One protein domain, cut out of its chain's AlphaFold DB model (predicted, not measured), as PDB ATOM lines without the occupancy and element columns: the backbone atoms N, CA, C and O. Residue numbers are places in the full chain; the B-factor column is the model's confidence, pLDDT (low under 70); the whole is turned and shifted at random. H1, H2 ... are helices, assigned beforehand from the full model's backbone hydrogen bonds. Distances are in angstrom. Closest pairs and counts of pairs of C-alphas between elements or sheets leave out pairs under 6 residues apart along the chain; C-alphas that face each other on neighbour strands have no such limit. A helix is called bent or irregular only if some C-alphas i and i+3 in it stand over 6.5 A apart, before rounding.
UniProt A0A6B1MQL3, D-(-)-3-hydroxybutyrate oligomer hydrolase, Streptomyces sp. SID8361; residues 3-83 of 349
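This is residues 3 to 83 of the 349 residues of the protein "D-(-)-3-hydroxybutyrate oligomer hydrolase" of Streptomyces sp. SID8361 (UniProt A0A6B1MQL3). What does the domain look like? Two kinked helices, H1 and H3, pack on each other and cross, while H2 crosses beside the place where they meet and the short H4 packs on the last residues of H1. H3 folds back sharply near residue 62. How is it made up? The printed part has 81 residues with four named helices, H1, H2, H3 and H4 along the chain, and no named strand, and its class is all helix. How large is its outline? It is compact and rounded, with a radius of gyration of the C-alphas of 11.8 A and spans of 31 by 31 by 19 A.

Which helix comes first after Pro 3? H1 holds residues 4 to 21, from C-alpha 4 at (11.408, -8.823, 26.624), and is 24.4 A long. It is irregular, with C-alphas 13 and 16 7.0 A apart, and has a kink of 55 degrees near residue 15. What follows it? H2 holds residues 33 to 42 and is 14.2 A long. H3, residues 53 to 74, is 16.4 A from first to last C-alpha; it is irregular, with C-alphas 58 and 61 9.4 A apart, and has a kink of 137 degrees near residue 62. Where does the last helix end? H4, residues 79 to 83, ends with C-alpha 83 at (4.415, -18.642, 9.609). It is irregular, but only just: C-alphas 80 and 83 are 6.9 A apart.

What does H1, the hub, touch? With residues 13 to 20 it touches H2 at a steep tilt of 58 degrees, opposite ways, the closest C-alphas being those of Cys 17 and Cys 40, 4.9 A apart. It touches residues 64 to 72 of H3 at a steep tilt of 50 degrees, opposite ways, closest at the C-alphas of Ala 18 and Pro 65, 4.6 A. With residues 18 to 21 it touches H4, closest at the C-alphas of Ala 19 and Gly 82, 7.1 A. How do the other helices stand? H2 touches residues 61 to 68 of H3, about perpendicular at 82 degrees, with the closest C-alphas, those of Cys 40 and Leu 64, 5.9 A apart. H3 and H4 are close but not clearly touching, and H2 and H4 are apart. What do the backbones show? Every O i to N i+4 pair is within hydrogen-bond range in H2, against 9 of 14 in H1, 12 of 18 in H3 and 0 of 1 in H4, where 0 of 2 O i to N i+3 pairs are within range.

How far does it reach? The two C-alphas farthest apart, those of Pro 3 and Gly 60, are 32.2 A apart. Is it cut, and which link is long? The printed part has no cut; the link from H1 to H2, with 11 residues between them, is long. Where is confidence low? No printed residue is under 70, and the mean pLDDT of the printed part is 96.9.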
ATOM      1  N   PRO A   3      13.846  -4.781  25.220       95.50
ATOM      2  CA  PRO A   3      13.694  -5.743  26.306       95.50
ATOM      3  C   PRO A   3      12.458  -6.628  26.099       95.50
ATOM      4  O   PRO A   3      11.510  -6.225  25.417       95.50
ATOM      5  N   LEU A   4      12.446  -7.793  26.757       94.88
ATOM      6  CA  LEU A   4      11.408  -8.823  26.624       94.88
ATOM      7  C   LEU A   4       9.987  -8.291  26.736       94.88
ATOM      8  O   LEU A   4       9.159  -8.562  25.867       94.88
ATOM      9  N   ILE A   5       9.721  -7.491  27.767       96.69
ATOM     10  CA  ILE A   5       8.401  -6.906  27.997       96.69
ATOM     11  C   ILE A   5       7.926  -6.045  26.816       96.69
ATOM     12  O   ILE A   5       6.757  -6.089  26.452       96.69
ATOM     13  N   ARG A   6       8.831  -5.317  26.149       97.12
ATOM     14  CA  ARG A   6       8.477  -4.418  25.042       97.12
ATOM     15  C   ARG A   6       8.177  -5.165  23.751       97.12
ATOM     16  O   ARG A   6       7.160  -4.882  23.126       97.12
ATOM     17  N   TYR A   7       9.037  -6.095  23.331       97.00
ATOM     18  CA  TYR A   7       8.764  -6.812  22.082       97.00
ATOM     19  C   TYR A   7       7.607  -7.807  22.232       97.00
ATOM     20  O   TYR A   7       6.857  -7.966  21.278       97.00
ATOM     21  N   ASN A   8       7.402  -8.416  23.411       97.19
ATOM     22  CA  ASN A   8       6.258  -9.308  23.623       97.19
ATOM     23  C   ASN A   8       4.936  -8.551  23.748       97.19
ATOM     24  O   ASN A   8       3.957  -9.006  23.176       97.19
ATOM     25  N   ALA A   9       4.891  -7.392  24.417       98.12
ATOM     26  CA  ALA A   9       3.660  -6.599  24.472       98.12
ATOM     27  C   ALA A   9       3.269  -6.035  23.095       98.12
ATOM     28  O   ALA A   9       2.095  -5.865  22.788       98.12
ATOM     29  N   LEU A  10       4.256  -5.748  22.239       97.94
ATOM     30  CA  LEU A  10       3.999  -5.412  20.841       97.94
ATOM     31  C   LEU A  10       3.491  -6.636  20.057       97.94
ATOM     32  O   LEU A  10       2.543  -6.517  19.279       97.94
ATOM     33  N   ALA A  11       4.130  -7.794  20.246       98.06
ATOM     34  CA  ALA A  11       3.773  -9.025  19.554       98.06
ATOM     35  C   ALA A  11       2.368  -9.501  19.902       98.06
ATOM     36  O   ALA A  11       1.614  -9.804  18.987       98.06
ATOM     37  N   SER A  12       1.993  -9.488  21.180       97.69
ATOM     38  CA  SER A  12       0.677  -9.936  21.634       97.69
ATOM     39  C   SER A  12      -0.447  -9.145  20.947       97.69
ATOM     40  O   SER A  12      -1.370  -9.733  20.397       97.69
ATOM     41  N   LEU A  13      -0.280  -7.824  20.786       98.31
ATOM     42  CA  LEU A  13      -1.223  -7.014  20.013       98.31
ATOM     43  C   LEU A  13      -1.269  -7.392  18.523       98.31
ATOM     44  O   LEU A  13      -2.357  -7.513  17.960       98.31
ATOM     45  N   LEU A  14      -0.112  -7.516  17.864       98.62
ATOM     46  CA  LEU A  14      -0.028  -7.631  16.401       98.62
ATOM     47  C   LEU A  14      -0.214  -9.057  15.872       98.62
ATOM     48  O   LEU A  14      -0.714  -9.215  14.758       98.62
ATOM     49  N   GLN A  15       0.189 -10.083  16.621       98.31
ATOM     50  CA  GLN A  15       0.234 -11.473  16.161       98.31
ATOM     51  C   GLN A  15      -1.127 -12.039  15.755       98.31
ATOM     52  O   GLN A  15      -1.170 -12.640  14.682       98.31
ATOM     53  N   PRO A  16      -2.243 -11.813  16.481       97.88
ATOM     54  CA  PRO A  16      -3.549 -12.284  16.025       97.88
ATOM     55  C   PRO A  16      -3.922 -11.714  14.652       97.88
ATOM     56  O   PRO A  16      -4.430 -12.432  13.798       97.88
ATOM     57  N   CYS A  17      -3.606 -10.440  14.397       98.50
ATOM     58  CA  CYS A  17      -3.842  -9.821  13.095       98.50
ATOM     59  C   CYS A  17      -2.879 -10.345  12.016       98.50
ATOM     60  O   CYS A  17      -3.304 -10.691  10.916       98.50
ATOM     61  N   ALA A  18      -1.582 -10.419  12.325       98.38
ATOM     62  CA  ALA A  18      -0.548 -10.868  11.397       98.38
ATOM     63  C   ALA A  18      -0.707 -12.347  11.010       98.38
ATOM     64  O   ALA A  18      -0.453 -12.710   9.869       98.38
ATOM     65  N   ALA A  19      -1.203 -13.192  11.915       97.94
ATOM     66  CA  ALA A  19      -1.497 -14.600  11.666       97.94
ATOM     67  C   ALA A  19      -2.411 -14.840  10.451       97.94
ATOM     68  O   ALA A  19      -2.287 -15.860   9.777       97.94
ATOM     69  N   LEU A  20      -3.285 -13.883  10.125       98.12
ATOM     70  CA  LEU A  20      -4.171 -13.949   8.960       98.12
ATOM     71  C   LEU A  20      -3.423 -13.950   7.615       98.12
ATOM     72  O   LEU A  20      -4.040 -14.238   6.592       98.12
ATOM     73  N   THR A  21      -2.118 -13.645   7.584       97.62
ATOM     74  CA  THR A  21      -1.308 -13.764   6.361       97.62
ATOM     75  C   THR A  21      -0.888 -15.200   6.050       97.62
ATOM     76  O   THR A  21      -0.415 -15.447   4.945       97.62
ATOM     77  N   GLU A  22      -1.042 -16.137   6.990       96.62
ATOM     78  CA  GLU A  22      -0.506 -17.503   6.895       96.62
ATOM     79  C   GLU A  22      -1.596 -18.557   7.169       96.62
ATOM     80  O   GLU A  22      -1.540 -19.277   8.168       96.62
ATOM     81  N   PRO A  23      -2.605 -18.699   6.285       96.00
ATOM     82  CA  PRO A  23      -3.743 -19.600   6.503       96.00
ATOM     83  C   PRO A  23      -3.374 -21.091   6.520       96.00
ATOM     84  O   PRO A  23      -4.184 -21.927   6.912       96.00
ATOM     85  N   THR A  24      -2.161 -21.438   6.084       94.25
ATOM     86  CA  THR A  24      -1.633 -22.810   6.089       94.25
ATOM     87  C   THR A  24      -0.731 -23.092   7.293       94.25
ATOM     88  O   THR A  24      -0.149 -24.175   7.369       94.25
ATOM     89  N   ALA A  25      -0.570 -22.138   8.217       94.56
ATOM     90  CA  ALA A  25       0.227 -22.328   9.422       94.56
ATOM     91  C   ALA A  25      -0.444 -23.310  10.401       94.56
ATOM     92  O   ALA A  25      -1.665 -23.272  10.586       94.56
ATOM     93  N   PRO A  26       0.328 -24.168  11.091       94.56
ATOM     94  CA  PRO A  26      -0.205 -25.026  12.142       94.56
ATOM     95  C   PRO A  26      -0.884 -24.197  13.238       94.56
ATOM     96  O   PRO A  26      -0.355 -23.184  13.695       94.56
ATOM     97  N   GLY A  27      -2.074 -24.634  13.654       93.25
ATOM     98  CA  GLY A  27      -2.929 -23.915  14.605       93.25
ATOM     99  C   GLY A  27      -3.885 -22.902  13.965       93.25
ATOM    100  O   GLY A  27      -4.813 -22.456  14.633       93.25
ATOM    101  N   TYR A  28      -3.740 -22.567  12.676       96.00
ATOM    102  CA  TYR A  28      -4.645 -21.612  12.019       96.00
ATOM    103  C   TYR A  28      -6.108 -22.081  12.034       96.00
ATOM    104  O   TYR A  28      -7.017 -21.275  12.202       96.00
ATOM    105  N   ALA A  29      -6.348 -23.392  11.940       94.75
ATOM    106  CA  ALA A  29      -7.694 -23.972  11.986       94.75
ATOM    107  C   ALA A  29      -8.452 -23.684  13.298       94.75
ATOM    108  O   ALA A  29      -9.676 -23.764  13.320       94.75
ATOM    109  N   THR A  30      -7.742 -23.357  14.383       92.94
ATOM    110  CA  THR A  30      -8.330 -22.995  15.682       92.94
ATOM    111  C   THR A  30      -8.310 -21.486  15.940       92.94
ATOM    112  O   THR A  30      -8.690 -21.049  17.024       92.94
ATOM    113  N   LEU A  31      -7.844 -20.680  14.979       95.56
ATOM    114  CA  LEU A  31      -7.844 -19.223  15.070       95.56
ATOM    115  C   LEU A  31      -9.275 -18.691  14.904       95.56
ATOM    116  O   LEU A  31      -9.955 -18.993  13.924       95.56
ATOM    117  N   ASP A  32      -9.711 -17.828  15.818       96.50
ATOM    118  CA  ASP A  32     -10.930 -17.039  15.655       96.50
ATOM    119  C   ASP A  32     -10.674 -15.915  14.636       96.50
ATOM    120  O   ASP A  32     -10.257 -14.800  14.963       96.50
ATOM    121  N   VAL A  33     -10.876 -16.241  13.356       97.12
ATOM    122  CA  VAL A  33     -10.643 -15.331  12.225       97.12
ATOM    123  C   VAL A  33     -11.450 -14.026  12.348       97.12
ATOM    124  O   VAL A  33     -10.855 -12.960  12.147       97.12
ATOM    125  N   PRO A  34     -12.755 -14.038  12.696       96.69
ATOM    126  CA  PRO A  34     -13.494 -12.807  12.980       96.69
ATOM    127  C   PRO A  34     -12.849 -11.942  14.071       96.69
ATOM    128  O   PRO A  34     -12.658 -10.740  13.856       96.69
ATOM    129  N   ALA A  35     -12.447 -12.525  15.206       97.00
ATOM    130  CA  ALA A  35     -11.774 -11.780  16.273       97.00
ATOM    131  C   ALA A  35     -10.425 -11.209  15.824       97.00
ATOM    132  O   ALA A  35     -10.111 -10.057  16.124       97.00
ATOM    133  N   ALA A  36      -9.651 -11.963  15.044       97.81
ATOM    134  CA  ALA A  36      -8.380 -11.508  14.491       97.81
ATOM    135  C   ALA A  36      -8.561 -10.326  13.517       97.81
ATOM    136  O   ALA A  36      -7.778  -9.373  13.528       97.81
ATOM    137  N   ARG A  37      -9.634 -10.325  12.713       97.38
ATOM    138  CA  ARG A  37      -9.984  -9.196  11.830       97.38
ATOM    139  C   ARG A  37     -10.417  -7.963  12.620       97.38
ATOM    140  O   ARG A  37      -9.957  -6.861  12.316       97.38
ATOM    141  N   ARG A  38     -11.231  -8.131  13.671       96.19
ATOM    142  CA  ARG A  38     -11.555  -7.038  14.607       96.19
ATOM    143  C   ARG A  38     -10.295  -6.480  15.257       96.19
ATOM    144  O   ARG A  38     -10.127  -5.261  15.316       96.19
ATOM    145  N   ARG A  39      -9.378  -7.360  15.667       97.00
ATOM    146  CA  ARG A  39      -8.078  -6.975  16.216       97.00
ATOM    147  C   ARG A  39      -7.309  -6.100  15.233       97.00
ATOM    148  O   ARG A  39      -6.895  -5.015  15.621       97.00
ATOM    149  N   CYS A  40      -7.186  -6.500  13.966       98.31
ATOM    150  CA  CYS A  40      -6.545  -5.682  12.932       98.31
ATOM    151  C   CYS A  40      -7.107  -4.259  12.863       98.31
ATOM    152  O   CYS A  40      -6.346  -3.292  12.917       98.31
ATOM    153  N   ALA A  41      -8.433  -4.133  12.760       97.31
ATOM    154  CA  ALA A  41      -9.101  -2.839  12.662       97.31
ATOM    155  C   ALA A  41      -8.857  -1.982  13.910       97.31
ATOM    156  O   ALA A  41      -8.590  -0.786  13.804       97.31
ATOM    157  N   ALA A  42      -8.880  -2.596  15.094       97.00
ATOM    158  CA  ALA A  42      -8.700  -1.878  16.342       97.00
ATOM    159  C   ALA A  42      -7.293  -1.274  16.497       97.00
ATOM    160  O   ALA A  42      -7.160  -0.229  17.129       97.00
ATOM    161  N   LEU A  43      -6.248  -1.881  15.925       98.25
ATOM    162  CA  LEU A  43      -4.877  -1.359  16.025       98.25
ATOM    163  C   LEU A  43      -4.597  -0.168  15.092       98.25
ATOM    164  O   LEU A  43      -3.540   0.461  15.210       98.25
ATOM    165  N   VAL A  44      -5.510   0.154  14.169       98.62
ATOM    166  CA  VAL A  44      -5.334   1.245  13.203       98.62
ATOM    167  C   VAL A  44      -5.294   2.598  13.916       98.62
ATOM    168  O   VAL A  44      -6.273   3.076  14.485       98.62
ATOM    169  N   GLY A  45      -4.139   3.257  13.848       97.12
ATOM    170  CA  GLY A  45      -3.909   4.561  14.460       97.12
ATOM    171  C   GLY A  45      -3.813   4.552  15.982       97.12
ATOM    172  O   GLY A  45      -3.824   5.635  16.565       97.12
ATOM    173  N   ASP A  46      -3.724   3.381  16.618       95.81
ATOM    174  CA  ASP A  46      -3.618   3.269  18.077       95.81
ATOM    175  C   ASP A  46      -2.226   3.713  18.565       95.81
ATOM    176  O   ASP A  46      -2.123   4.541  19.465       95.81
ATOM    177  N   ASP A  47      -1.142   3.249  17.924       95.81
ATOM    178  CA  ASP A  47       0.249   3.715  18.101       95.81
ATOM    179  C   ASP A  47       0.956   3.799  16.736       95.81
ATOM    180  O   ASP A  47       0.722   2.933  15.888       95.81
ATOM    181  N   PRO A  48       1.898   4.738  16.525       93.25
ATOM    182  CA  PRO A  48       2.759   4.741  15.339       93.25
ATOM    183  C   PRO A  48       3.570   3.451  15.112       93.25
ATOM    184  O   PRO A  48       3.970   3.180  13.981       93.25
ATOM    185  N   ARG A  49       3.832   2.659  16.162       95.94
ATOM    186  CA  ARG A  49       4.536   1.365  16.089       95.94
ATOM    187  C   ARG A  49       3.644   0.210  15.630       95.94
ATOM    188  O   ARG A  49       4.177  -0.844  15.301       95.94
ATOM    189  N   LEU A  50       2.323   0.393  15.644       97.75
ATOM    190  CA  LEU A  50       1.343  -0.613  15.238       97.75
ATOM    191  C   LEU A  50       0.996  -0.410  13.752       97.75
ATOM    192  O   LEU A  50       1.888  -0.458  12.902       97.75
ATOM    193  N   ILE A  51      -0.279  -0.166  13.428       98.44
ATOM    194  CA  ILE A  51      -0.755   0.069  12.060       98.44
ATOM    195  C   ILE A  51      -1.060   1.567  11.878       98.44
ATOM    196  O   ILE A  51      -2.027   2.063  12.457       98.44
ATOM    197  N   PRO A  52      -0.284   2.325  11.079       97.69
ATOM    198  CA  PRO A  52      -0.574   3.737  10.821       97.69
ATOM    199  C   PRO A  52      -1.867   3.938  10.012       97.69
ATOM    200  O   PRO A  52      -2.100   3.223   9.039       97.69
ATOM    201  N   ARG A  53      -2.673   4.965  10.348       97.75
ATOM    202  CA  ARG A  53      -3.951   5.262   9.654       97.75
ATOM    203  C   ARG A  53      -3.789   5.428   8.144       97.75
ATOM    204  O   ARG A  53      -4.482   4.762   7.391       97.75
ATOM    205  N   ARG A  54      -2.806   6.226   7.718       97.56
ATOM    206  CA  ARG A  54      -2.502   6.459   6.294       97.56
ATOM    207  C   ARG A  54      -2.240   5.165   5.514       97.56
ATOM    208  O   ARG A  54      -2.593   5.054   4.346       97.56
ATOM    209  N   ASP A  55      -1.583   4.194   6.152       98.00
ATOM    210  CA  ASP A  55      -1.207   2.943   5.501       98.00
ATOM    211  C   ASP A  55      -2.424   2.017   5.435       98.00
ATOM    212  O   ASP A  55      -2.657   1.399   4.399       98.00
ATOM    213  N   ALA A  56      -3.240   2.000   6.493       98.19
ATOM    214  CA  ALA A  56      -4.524   1.306   6.523       98.19
ATOM    215  C   ALA A  56      -5.519   1.850   5.480       98.19
ATOM    216  O   ALA A  56      -6.143   1.059   4.782       98.19
ATOM    217  N   GLU A  57      -5.633   3.173   5.329       97.94
ATOM    218  CA  GLU A  57      -6.493   3.823   4.323       97.94
ATOM    219  C   GLU A  57      -6.126   3.390   2.899       97.94
ATOM    220  O   GLU A  57      -7.002   3.087   2.094       97.94
ATOM    221  N   ARG A  58      -4.824   3.300   2.600       98.06
ATOM    222  CA  ARG A  58      -4.328   2.851   1.293       98.06
ATOM    223  C   ARG A  58      -4.511   1.350   1.069       98.06
ATOM    224  O   ARG A  58      -4.765   0.936  -0.057       98.06
ATOM    225  N   ALA A  59      -4.304   0.537   2.102       97.56
ATOM    226  CA  ALA A  59      -4.313  -0.919   1.984       97.56
ATOM    227  C   ALA A  59      -5.727  -1.526   2.046       97.56
ATOM    228  O   ALA A  59      -5.935  -2.643   1.574       97.56
ATOM    229  N   GLY A  60      -6.686  -0.808   2.635       97.81
ATOM    230  CA  GLY A  60      -8.025  -1.312   2.915       97.81
ATOM    231  C   GLY A  60      -8.051  -2.403   4.003       97.81
ATOM    232  O   GLY A  60      -7.004  -2.823   4.509       97.81
ATOM    233  N   PRO A  61      -9.250  -2.892   4.378       95.06
ATOM    234  CA  PRO A  61      -9.419  -3.891   5.442       95.06
ATOM    235  C   PRO A  61      -8.656  -5.201   5.197       95.06
ATOM    236  O   PRO A  61      -8.130  -5.809   6.134       95.06
ATOM    237  N   ASP A  62      -8.553  -5.622   3.936       97.06
ATOM    238  CA  ASP A  62      -7.872  -6.863   3.562       97.06
ATOM    239  C   ASP A  62      -6.350  -6.768   3.663       97.06
ATOM    240  O   ASP A  62      -5.691  -7.782   3.896       97.06
ATOM    241  N   GLY A  63      -5.794  -5.558   3.569       98.38
ATOM    242  CA  GLY A  63      -4.362  -5.307   3.703       98.38
ATOM    243  C   GLY A  63      -3.867  -5.178   5.147       98.38
ATOM    244  O   GLY A  63      -2.656  -5.202   5.378       98.38
ATOM    245  N   LEU A  64      -4.760  -5.080   6.141       98.75
ATOM    246  CA  LEU A  64      -4.363  -4.889   7.542       98.75
ATOM    247  C   LEU A  64      -3.485  -6.021   8.117       98.75
ATOM    248  O   LEU A  64      -2.497  -5.693   8.775       98.75
ATOM    249  N   PRO A  65      -3.750  -7.321   7.854       98.62
ATOM    250  CA  PRO A  65      -2.863  -8.408   8.281       98.62
ATOM    251  C   PRO A  65      -1.416  -8.231   7.827       98.62
ATOM    252  O   PRO A  65      -0.481  -8.392   8.612       98.62
ATOM    253  N   ARG A  66      -1.227  -7.826   6.566       98.56
ATOM    254  CA  ARG A  66       0.100  -7.556   6.008       98.56
ATOM    255  C   ARG A  66       0.772  -6.399   6.742       98.56
ATOM    256  O   ARG A  66       1.931  -6.525   7.122       98.56
ATOM    257  N   LEU A  67       0.050  -5.310   7.005       98.69
ATOM    258  CA  LEU A  67       0.592  -4.173   7.753       98.69
ATOM    259  C   LEU A  67       0.988  -4.549   9.188       98.69
ATOM    260  O   LEU A  67       1.996  -4.041   9.683       98.69
ATOM    261  N   ALA A  68       0.243  -5.447   9.843       98.69
ATOM    262  CA  ALA A  68       0.604  -5.971  11.159       98.69
ATOM    263  C   ALA A  68       1.884  -6.819  11.109       98.69
ATOM    264  O   ALA A  68       2.788  -6.617  11.922       98.69
ATOM    265  N   GLN A  69       2.009  -7.710  10.121       98.44
ATOM    266  CA  GLN A  69       3.230  -8.490   9.916       98.44
ATOM    267  C   GLN A  69       4.430  -7.584   9.602       98.44
ATOM    268  O   GLN A  69       5.517  -7.762  10.150       98.44
ATOM    269  N   GLU A  70       4.246  -6.556   8.775       98.31
ATOM    270  CA  GLU A  70       5.288  -5.569   8.485       98.31
ATOM    271  C   GLU A  70       5.658  -4.737   9.721       98.31
ATOM    272  O   GLU A  70       6.823  -4.377   9.885       98.31
ATOM    273  N   ALA A  71       4.708  -4.452  10.617       98.50
ATOM    274  CA  ALA A  71       4.984  -3.794  11.892       98.50
ATOM    275  C   ALA A  71       5.862  -4.662  12.806       98.50
ATOM    276  O   ALA A  71       6.830  -4.149  13.371       98.50
ATOM    277  N   LEU A  72       5.603  -5.973  12.882       98.38
ATOM    278  CA  LEU A  72       6.476  -6.922  13.583       98.38
ATOM    279  C   LEU A  72       7.885  -6.930  12.975       98.38
ATOM    280  O   LEU A  72       8.876  -6.808  13.697       98.38
ATOM    281  N   VAL A  73       8.000  -6.985  11.646       98.00
ATOM    282  CA  VAL A  73       9.307  -6.947  10.969       98.00
ATOM    283  C   VAL A  73      10.053  -5.641  11.254       98.00
ATOM    284  O   VAL A  73      11.219  -5.676  11.647       98.00
ATOM    285  N   ARG A  74       9.383  -4.481  11.151       97.19
ATOM    286  CA  ARG A  74       9.967  -3.175  11.520       97.19
ATOM    287  C   ARG A  74      10.416  -3.134  12.977       97.19
ATOM    288  O   ARG A  74      11.406  -2.483  13.296       97.19
ATOM    289  N   ALA A  75       9.699  -3.828  13.853       96.88
ATOM    290  CA  ALA A  75      10.048  -3.924  15.256       96.88
ATOM    291  C   ALA A  75      11.199  -4.891  15.541       96.88
ATOM    292  O   ALA A  75      11.654  -4.912  16.677       96.88
ATOM    293  N   GLY A  76      11.695  -5.657  14.562       96.50
ATOM    294  CA  GLY A  76      12.867  -6.528  14.695       96.50
ATOM    295  C   GLY A  76      12.572  -8.031  14.669       96.50
ATOM    296  O   GLY A  76      13.489  -8.818  14.894       96.50
ATOM    297  N   PHE A  77      11.341  -8.453  14.386       97.56
ATOM    298  CA  PHE A  77      11.031  -9.864  14.120       97.56
ATOM    299  C   PHE A  77      11.559 -10.258  12.735       97.56
ATOM    300  O   PHE A  77      11.646  -9.413  11.839       97.56
ATOM    301  N   GLN A  78      11.944 -11.524  12.532       95.50
ATOM    302  CA  GLN A  78      12.395 -11.937  11.202       95.50
ATOM    303  C   GLN A  78      11.215 -11.991  10.224       95.50
ATOM    304  O   GLN A  78      10.133 -12.446  10.596       95.50
ATOM    305  N   PRO A  79      11.409 -11.617   8.947       93.25
ATOM    306  CA  PRO A  79      10.366 -11.754   7.930       93.25
ATOM    307  C   PRO A  79       9.813 -13.181   7.815       93.25
ATOM    308  O   PRO A  79       8.608 -13.364   7.668       93.25
ATOM    309  N   ARG A  80      10.683 -14.192   7.947       90.81
ATOM    310  CA  ARG A  80      10.327 -15.619   7.858       90.81
ATOM    311  C   ARG A  80       9.551 -16.150   9.063       90.81
ATOM    312  O   ARG A  80       8.943 -17.210   8.971       90.81
ATOM    313  N   SER A  81       9.531 -15.408  10.167       91.06
ATOM    314  CA  SER A  81       8.787 -15.770  11.372       91.06
ATOM    315  C   SER A  81       7.267 -15.616  11.225       91.06
ATOM    316  O   SER A  81       6.539 -16.010  12.131       91.06
ATOM    317  N   GLY A  82       6.765 -15.070  10.107       94.19
ATOM    318  CA  GLY A  82       5.326 -14.905   9.860       94.19
ATOM    319  C   GLY A  82       4.526 -16.205  10.007       94.19
ATOM    320  O   GLY A  82       3.490 -16.223  10.664       94.19
ATOM    321  N   TYR A  83       5.063 -17.324   9.519       95.69
ATOM    322  CA  TYR A  83       4.415 -18.642   9.609       95.69
ATOM    323  C   TYR A  83       4.233 -19.155  11.054       95.69
ATOM    324  O   TYR A  83       3.543 -20.141  11.296       95.69
TER     325      TYR A  83